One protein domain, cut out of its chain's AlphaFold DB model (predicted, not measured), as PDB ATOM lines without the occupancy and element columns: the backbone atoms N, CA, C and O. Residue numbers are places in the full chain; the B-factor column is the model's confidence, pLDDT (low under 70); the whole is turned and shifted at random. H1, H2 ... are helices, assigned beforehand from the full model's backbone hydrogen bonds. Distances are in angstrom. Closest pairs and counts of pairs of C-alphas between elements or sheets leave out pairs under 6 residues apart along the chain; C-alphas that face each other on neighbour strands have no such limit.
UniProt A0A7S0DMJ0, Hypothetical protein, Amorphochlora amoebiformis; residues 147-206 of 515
ATOM      1  N   GLU A 147     -40.760  34.421  47.103       87.19
ATOM      2  CA  GLU A 147     -41.287  35.792  47.192       87.19
ATOM      3  C   GLU A 147     -40.419  36.683  48.092       87.19
ATOM      4  O   GLU A 147     -39.947  37.732  47.658       87.19
ATOM      5  N   LEU A 148     -40.126  36.240  49.320       87.06
ATOM      6  CA  LEU A 148     -39.255  36.992  50.225       87.06
ATOM      7  C   LEU A 148     -37.824  37.098  49.675       87.06
ATOM      8  O   LEU A 148     -37.176  38.131  49.806       87.06
ATOM      9  N   SER A 149     -37.334  36.051  49.009       88.44
ATOM     10  CA  SER A 149     -36.028  36.071  48.339       88.44
ATOM     11  C   SER A 149     -35.998  37.081  47.191       88.44
ATOM     12  O   SER A 149     -34.998  37.770  47.018       88.44
ATOM     13  N   GLN A 150     -37.091  37.204  46.431       89.06
ATOM     14  CA  GLN A 150     -37.246  38.192  45.364       89.06
ATOM     15  C   GLN A 150     -37.200  39.611  45.910       89.06
ATOM     16  O   GLN A 150     -36.513  40.455  45.335       89.06
ATOM     17  N   ALA A 151     -37.884  39.860  47.025       87.12
ATOM     18  CA  ALA A 151     -37.842  41.151  47.687       87.12
ATOM     19  C   ALA A 151     -36.417  41.492  48.150       87.12
ATOM     20  O   ALA A 151     -35.883  42.514  47.740       87.12
ATOM     21  N   VAL A 152     -35.734  40.574  48.849       86.75
ATOM     22  CA  VAL A 152     -34.336  40.761  49.289       86.75
ATOM     23  C   VAL A 152     -33.392  41.032  48.110       86.75
ATOM     24  O   VAL A 152     -32.579  41.950  48.169       86.75
ATOM     25  N   VAL A 153     -33.493  40.260  47.023       86.56
ATOM     26  CA  VAL A 153     -32.683  40.469  45.808       86.56
ATOM     27  C   VAL A 153     -32.958  41.841  45.190       86.56
ATOM     28  O   VAL A 153     -32.019  42.526  44.787       86.56
ATOM     29  N   THR A 154     -34.227  42.245  45.138       86.50
ATOM     30  CA  THR A 154     -34.639  43.556  44.623       86.50
ATOM     31  C   THR A 154     -34.053  44.673  45.482       86.50
ATOM     32  O   THR A 154     -33.410  45.560  44.936       86.50
ATOM     33  N   SER A 155     -34.142  44.573  46.811       83.44
ATOM     34  CA  SER A 155     -33.539  45.535  47.743       83.44
ATOM     35  C   SER A 155     -32.021  45.662  47.563       83.44
ATOM     36  O   SER A 155     -31.490  46.768  47.617       83.44
ATOM     37  N   VAL A 156     -31.306  44.557  47.307       81.06
ATOM     38  CA  VAL A 156     -29.856  44.601  47.019       81.06
ATOM     39  C   VAL A 156     -29.559  45.273  45.678       81.06
ATOM     40  O   VAL A 156     -28.600  46.034  45.577       81.06
ATOM     41  N   LEU A 157     -30.367  45.011  44.647       80.81
ATOM     42  CA  LEU A 157     -30.221  45.646  43.333       80.81
ATOM     43  C   LEU A 157     -30.511  47.152  43.389       80.81
ATOM     44  O   LEU A 157     -29.786  47.936  42.779       80.81
ATOM     45  N   GLU A 158     -31.551  47.547  44.122       78.44
ATOM     46  CA  GLU A 158     -31.973  48.942  44.293       78.44
ATOM     47  C   GLU A 158     -30.992  49.757  45.135       78.44
ATOM     48  O   GLU A 158     -30.796  50.938  44.850       78.44
ATOM     49  N   ALA A 159     -30.314  49.129  46.104       70.56
ATOM     50  CA  ALA A 159     -29.214  49.760  46.836       70.56
ATOM     51  C   ALA A 159     -28.068  50.207  45.902       70.56
ATOM     52  O   ALA A 159     -27.276  51.075  46.266       70.56
ATOM     53  N   GLY A 160     -28.005  49.665  44.678       57.91
ATOM     54  CA  GLY A 160     -27.331  50.298  43.546       57.91
ATOM     55  C   GLY A 160     -25.807  50.352  43.622       57.91
ATOM     56  O   GLY A 160     -25.199  50.997  42.768       57.91
ATOM     57  N   ASP A 161     -25.172  49.696  44.599       65.81
ATOM     58  CA  ASP A 161     -23.717  49.697  44.710       65.81
ATOM     59  C   ASP A 161     -23.098  48.655  43.749       65.81
ATOM     60  O   ASP A 161     -23.232  47.447  43.972       65.81
ATOM     61  N   PRO A 162     -22.404  49.081  42.674       52.75
ATOM     62  CA  PRO A 162     -21.885  48.199  41.625       52.75
ATOM     63  C   PRO A 162     -20.724  47.298  42.079       52.75
ATOM     64  O   PRO A 162     -20.151  46.578  41.259       52.75
ATOM     65  N   MET A 163     -20.319  47.352  43.353       54.31
ATOM     66  CA  MET A 163     -19.420  46.360  43.951       54.31
ATOM     67  C   MET A 163     -20.160  45.257  44.713       54.31
ATOM     68  O   MET A 163     -19.593  44.181  44.906       54.31
ATOM     69  N   LEU A 164     -21.427  45.472  45.093       62.81
ATOM     70  CA  LEU A 164     -22.291  44.393  45.573       62.81
ATOM     71  C   LEU A 164     -22.715  43.480  44.425       62.81
ATOM     72  O   LEU A 164     -22.990  42.312  44.665       62.81
ATOM     73  N   ILE A 165     -22.756  43.969  43.185       64.31
ATOM     74  CA  ILE A 165     -23.091  43.171  42.004       64.31
ATOM     75  C   ILE A 165     -22.138  43.558  40.868       64.31
ATOM     76  O   ILE A 165     -22.120  44.720  40.471       64.31
ATOM     77  N   PRO A 166     -21.351  42.619  40.313       63.81
ATOM     78  CA  PRO A 166     -20.439  42.910  39.208       63.81
ATOM     79  C   PRO A 166     -21.124  43.660  38.046       63.81
ATOM     80  O   PRO A 166     -22.219  43.293  37.616       63.81
ATOM     81  N   LYS A 167     -20.484  44.717  37.518       59.22
ATOM     82  CA  LYS A 167     -21.041  45.590  36.455       59.22
ATOM     83  C   LYS A 167     -21.461  44.841  35.187       59.22
ATOM     84  O   LYS A 167     -22.399  45.259  34.514       59.22
ATOM     85  N   ASP A 168     -20.790  43.743  34.867       61.91
ATOM     86  CA  ASP A 168     -21.100  42.850  33.747       61.91
ATOM     87  C   ASP A 168     -22.378  42.026  33.970       61.91
ATOM     88  O   ASP A 168     -23.030  41.638  33.001       61.91
ATOM     89  N   LYS A 169     -22.795  41.824  35.226       59.59
ATOM     90  CA  LYS A 169     -24.063  41.168  35.572       59.59
ATOM     91  C   LYS A 169     -25.264  42.118  35.590       59.59
ATOM     92  O   LYS A 169     -26.384  41.658  35.396       59.59
ATOM     93  N   HIS A 170     -25.070  43.429  35.749       57.91
ATOM     94  CA  HIS A 170     -26.180  44.395  35.853       57.91
ATOM     95  C   HIS A 170     -27.113  44.442  34.627       57.91
ATOM     96  O   HIS A 170     -28.247  44.898  34.742       57.91
ATOM     97  N   ILE A 171     -26.671  43.967  33.458       53.06
ATOM     98  CA  ILE A 171     -27.390  44.139  32.185       53.06
ATOM     99  C   ILE A 171     -28.377  42.980  31.899       53.06
ATOM    100  O   ILE A 171     -29.205  43.097  30.999       53.06
ATOM    101  N   SER A 172     -28.367  41.878  32.670       63.09
ATOM    102  CA  SER A 172     -29.217  40.704  32.370       63.09
ATOM    103  C   SER A 172     -29.770  39.935  33.579       63.09
ATOM    104  O   SER A 172     -30.102  38.753  33.447       63.09
ATOM    105  N   ILE A 173     -29.855  40.546  34.764       71.81
ATOM    106  CA  ILE A 173     -30.396  39.863  35.948       71.81
ATOM    107  C   ILE A 173     -31.916  39.714  35.825       71.81
ATOM    108  O   ILE A 173     -32.672  40.674  35.953       71.81
ATOM    109  N   ASN A 174     -32.370  38.479  35.611       83.88
ATOM    110  CA  ASN A 174     -33.766  38.112  35.808       83.88
ATOM    111  C   ASN A 174     -33.992  37.853  37.305       83.88
ATOM    112  O   ASN A 174     -33.648  36.786  37.819       83.88
ATOM    113  N   VAL A 175     -34.551  38.848  37.996       83.06
ATOM    114  CA  VAL A 175     -34.797  38.822  39.446       83.06
ATOM    115  C   VAL A 175     -35.636  37.610  39.850       83.06
ATOM    116  O   VAL A 175     -35.300  36.945  40.825       83.06
ATOM    117  N   GLU A 176     -36.681  37.273  39.092       82.75
ATOM    118  CA  GLU A 176     -37.545  36.121  39.384       82.75
ATOM    119  C   GLU A 176     -36.792  34.792  39.260       82.75
ATOM    120  O   GLU A 176     -36.981  33.885  40.070       82.75
ATOM    121  N   ASP A 177     -35.912  34.664  38.262       84.38
ATOM    122  CA  ASP A 177     -35.093  33.463  38.085       84.38
ATOM    123  C   ASP A 177     -34.083  33.282  39.216       84.38
ATOM    124  O   ASP A 177     -33.967  32.190  39.775       84.38
ATOM    125  N   ILE A 178     -33.409  34.365  39.598       81.75
ATOM    126  CA  ILE A 178     -32.485  34.362  40.729       81.75
ATOM    127  C   ILE A 178     -33.233  34.069  42.032       81.75
ATOM    128  O   ILE A 178     -32.822  33.195  42.792       81.75
ATOM    129  N   ALA A 179     -34.362  34.730  42.277       82.06
ATOM    130  CA  ALA A 179     -35.179  34.514  43.465       82.06
ATOM    131  C   ALA A 179     -35.684  33.073  43.573       82.06
ATOM    132  O   ALA A 179     -35.709  32.517  44.667       82.06
ATOM    133  N   ARG A 180     -36.026  32.437  42.447       82.94
ATOM    134  CA  ARG A 180     -36.404  31.020  42.404       82.94
ATOM    135  C   ARG A 180     -35.234  30.097  42.751       82.94
ATOM    136  O   ARG A 180     -35.443  29.108  43.441       82.94
ATOM    137  N   LYS A 181     -34.019  30.409  42.289       82.69
ATOM    138  CA  LYS A 181     -32.804  29.623  42.581       82.69
ATOM    139  C   LYS A 181     -32.302  29.814  44.012       82.69
ATOM    140  O   LYS A 181     -31.819  28.870  44.629       82.69
ATOM    141  N   ILE A 182     -32.403  31.030  44.545       80.44
ATOM    142  CA  ILE A 182     -31.997  31.367  45.915       80.44
ATOM    143  C   ILE A 182     -33.044  30.887  46.921       80.44
ATOM    144  O   ILE A 182     -32.698  30.333  47.974       80.44
ATOM    145  N   GLY A 183     -34.309  31.131  46.595       70.50
ATOM    146  CA  GLY A 183     -35.459  30.789  47.403       70.50
ATOM    147  C   GLY A 183     -35.591  29.292  47.608       70.50
ATOM    148  O   GLY A 183     -34.866  28.470  47.046       70.50
ATOM    149  N   ARG A 184     -36.503  28.935  48.505       68.81
ATOM    150  CA  ARG A 184     -36.803  27.541  48.814       68.81
ATOM    151  C   ARG A 184     -37.117  26.744  47.541       68.81
ATOM    152  O   ARG A 184     -38.147  26.963  46.912       68.81
ATOM    153  N   ASP A 185     -36.280  25.749  47.277       66.50
ATOM    154  CA  ASP A 185     -36.658  24.557  46.530       66.50
ATOM    155  C   ASP A 185     -37.053  23.480  47.545       66.50
ATOM    156  O   ASP A 185     -36.277  23.101  48.436       66.50
ATOM    157  N   ASP A 186     -38.302  23.038  47.454       64.75
ATOM    158  CA  ASP A 186     -38.865  22.070  48.377       64.75
ATOM    159  C   ASP A 186     -38.150  20.723  48.359       64.75
ATOM    160  O   ASP A 186     -38.076  20.061  49.403       64.75
ATOM    161  N   ASP A 187     -37.535  20.385  47.231       59.25
ATOM    162  CA  ASP A 187     -36.833  19.126  47.025       59.25
ATOM    163  C   ASP A 187     -35.400  19.168  47.586       59.25
ATOM    164  O   ASP A 187     -34.877  18.162  48.085       59.25
ATOM    165  N   LEU A 188     -34.770  20.350  47.601       56.25
ATOM    166  CA  LEU A 188     -33.395  20.535  48.088       56.25
ATOM    167  C   LEU A 188     -33.303  20.691  49.607       56.25
ATOM    168  O   LEU A 188     -32.253  20.412  50.197       56.25
ATOM    169  N   TRP A 189     -34.384  21.094  50.270       57.09
ATOM    170  CA  TRP A 189     -34.372  21.304  51.712       57.09
ATOM    171  C   TRP A 189     -34.090  20.001  52.474       57.09
ATOM    172  O   TRP A 189     -34.710  18.944  52.280       57.09
ATOM    173  N   GLY A 190     -33.089  20.065  53.346       58.84
ATOM    174  CA  GLY A 190     -32.590  18.897  54.047       58.84
ATOM    175  C   GLY A 190     -31.856  17.896  53.148       58.84
ATOM    176  O   GLY A 190     -31.700  16.757  53.562       58.84
ATOM    177  N   THR A 191     -31.403  18.228  51.936       64.06
ATOM    178  CA  THR A 191     -30.420  17.351  51.269       64.06
ATOM    179  C   THR A 191     -29.074  17.480  51.992       64.06
ATOM    180  O   THR A 191     -28.655  18.589  52.336       64.06
ATOM    181  N   PRO A 192     -28.369  16.373  52.293       62.44
ATOM    182  CA  PRO A 192     -26.977  16.463  52.716       62.44
ATOM    183  C   PRO A 192     -26.170  17.215  51.652       62.44
ATOM    184  O   PRO A 192     -26.200  16.832  50.488       62.44
ATOM    185  N   GLY A 193     -25.471  18.278  52.051       67.81
ATOM    186  CA  GLY A 193     -24.706  19.111  51.120       67.81
ATOM    187  C   GLY A 193     -25.518  20.182  50.387       67.81
ATOM    188  O   GLY A 193     -24.959  20.826  49.507       67.81
ATOM    189  N   ALA A 194     -26.791  20.402  50.746       71.25
ATOM    190  CA  ALA A 194     -27.533  21.566  50.268       71.25
ATOM    191  C   ALA A 194     -26.761  22.853  50.585       71.25
ATOM    192  O   ALA A 194     -26.366  23.073  51.736       71.25
ATOM    193  N   GLU A 195     -26.601  23.709  49.577       81.69
ATOM    194  CA  GLU A 195     -26.127  25.078  49.772       81.69
ATOM    195  C   GLU A 195     -27.068  25.790  50.763       81.69
ATOM    196  O   GLU A 195     -28.283  25.571  50.750       81.69
ATOM    197  N   SER A 196     -26.538  26.618  51.660       84.62
ATOM    198  CA  SER A 196     -27.366  27.475  52.517       84.62
ATOM    199  C   SER A 196     -28.032  28.581  51.689       84.62
ATOM    200  O   SER A 196     -27.651  28.838  50.548       84.62
ATOM    201  N   PHE A 197     -29.030  29.266  52.255       85.81
ATOM    202  CA  PHE A 197     -29.594  30.468  51.624       85.81
ATOM    203  C   PHE A 197     -28.515  31.508  51.283       85.81
ATOM    204  O   PHE A 197     -28.500  32.017  50.168       85.81
ATOM    205  N   VAL A 198     -27.568  31.750  52.196       86.81
ATOM    206  CA  VAL A 198     -26.450  32.680  51.974       86.81
ATOM    207  C   VAL A 198     -25.547  32.196  50.839       86.81
ATOM    208  O   VAL A 198     -25.188  32.983  49.975       86.81
ATOM    209  N   GLU A 199     -25.206  30.905  50.797       86.88
ATOM    210  CA  GLU A 199     -24.346  30.348  49.742       86.88
ATOM    211  C   GLU A 199     -24.996  30.461  48.360       86.88
ATOM    212  O   GLU A 199     -24.339  30.902  47.417       86.88
ATOM    213  N   ARG A 200     -26.295  30.142  48.248       86.62
ATOM    214  CA  ARG A 200     -27.045  30.337  46.999       86.62
ATOM    215  C   ARG A 200     -27.121  31.811  46.621       86.62
ATOM    216  O   ARG A 200     -26.904  32.146  45.463       86.62
ATOM    217  N   PHE A 201     -27.381  32.689  47.590       86.06
ATOM    218  CA  PHE A 201     -27.435  34.126  47.346       86.06
ATOM    219  C   PHE A 201     -26.115  34.651  46.777       86.06
ATOM    220  O   PHE A 201     -26.113  35.269  45.715       86.06
ATOM    221  N   VAL A 202     -24.992  34.343  47.430       84.12
ATOM    222  CA  VAL A 202     -23.650  34.756  46.988       84.12
ATOM    223  C   VAL A 202     -23.338  34.212  45.595       84.12
ATOM    224  O   VAL A 202     -22.864  34.947  44.730       84.12
ATOM    225  N   LYS A 203     -23.638  32.934  45.353       84.94
ATOM    226  CA  LYS A 203     -23.392  32.265  44.074       84.94
ATOM    227  C   LYS A 203     -24.181  32.888  42.921       84.94
ATOM    228  O   LYS A 203     -23.594  33.212  41.888       84.94
ATOM    229  N   GLU A 204     -25.487  33.073  43.091       84.56
ATOM    230  CA  GLU A 204     -26.363  33.571  42.026       84.56
ATOM    231  C   GLU A 204     -26.152  35.069  41.784       84.56
ATOM    232  O   GLU A 204     -25.901  35.497  40.652       84.56
ATOM    233  N   MET A 205     -26.138  35.870  42.853       77.00
ATOM    234  CA  MET A 205     -25.943  37.317  42.742       77.00
ATOM    235  C   MET A 205     -24.511  37.677  42.333       77.00
ATOM    236  O   MET A 205     -24.271  38.721  41.737       77.00
ATOM    237  N   GLY A 206     -23.528  36.820  42.640       71.31
ATOM    238  CA  GLY A 206     -22.123  37.235  42.694       71.31
ATOM    239  C   GLY A 206     -21.852  38.257  43.807       71.31
ATOM    240  O   GLY A 206     -20.752  38.800  43.873       71.31
TER     241      GLY A 206
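This is residues 147 to 206 of the 515 residues of the protein "Hypothetical protein" of Amorphochlora amoebiformis (UniProt A0A7S0DMJ0). Three short helices pack together with their centres in a triangle, H2 touching both H1 and H3, and two long loops reach to opposite ends; residues 185 to 194 stick out. The printed part has 60 residues, with H1, H2 and H3 in that order and no named strand. It is all helix by class, though helices hold under half, 29 of the 60 residues. It is compact, with a radius of gyration of the C-alphas of 12.0 A, and elongated, spanning 34 by 20 by 17 A.

H1, residues 147 to 158, begins at C-alpha 147 (-41.287, 35.792, 47.192) and measures 16.4 A. H2, residues 175 to 182, measures 10.3 A. H3, residues 197 to 205, measures 11.8 A and ends at C-alpha 205 (-25.943, 37.317, 42.742).

H1 and H2 touch, closest at the C-alphas of Gln 150 and Ala 179, 4.6 A, at a steep tilt of 59 degrees, opposite ways. H2 and H3 form a helical hairpin, closest at the C-alphas of Ile 182 and Arg 200, 5.2 A, at a steep tilt of 40 degrees. H1 and H3 are near each other. In H1, H2 and H3 every O i to N i+4 pair is within hydrogen-bond range.

The farthest C-alphas, Gly 160 and Pro 192, are 35.1 A apart. The printed part has no cut. Both links are long. The model's pLDDT is under 70 in residues 160 to 172 and 184 to 193.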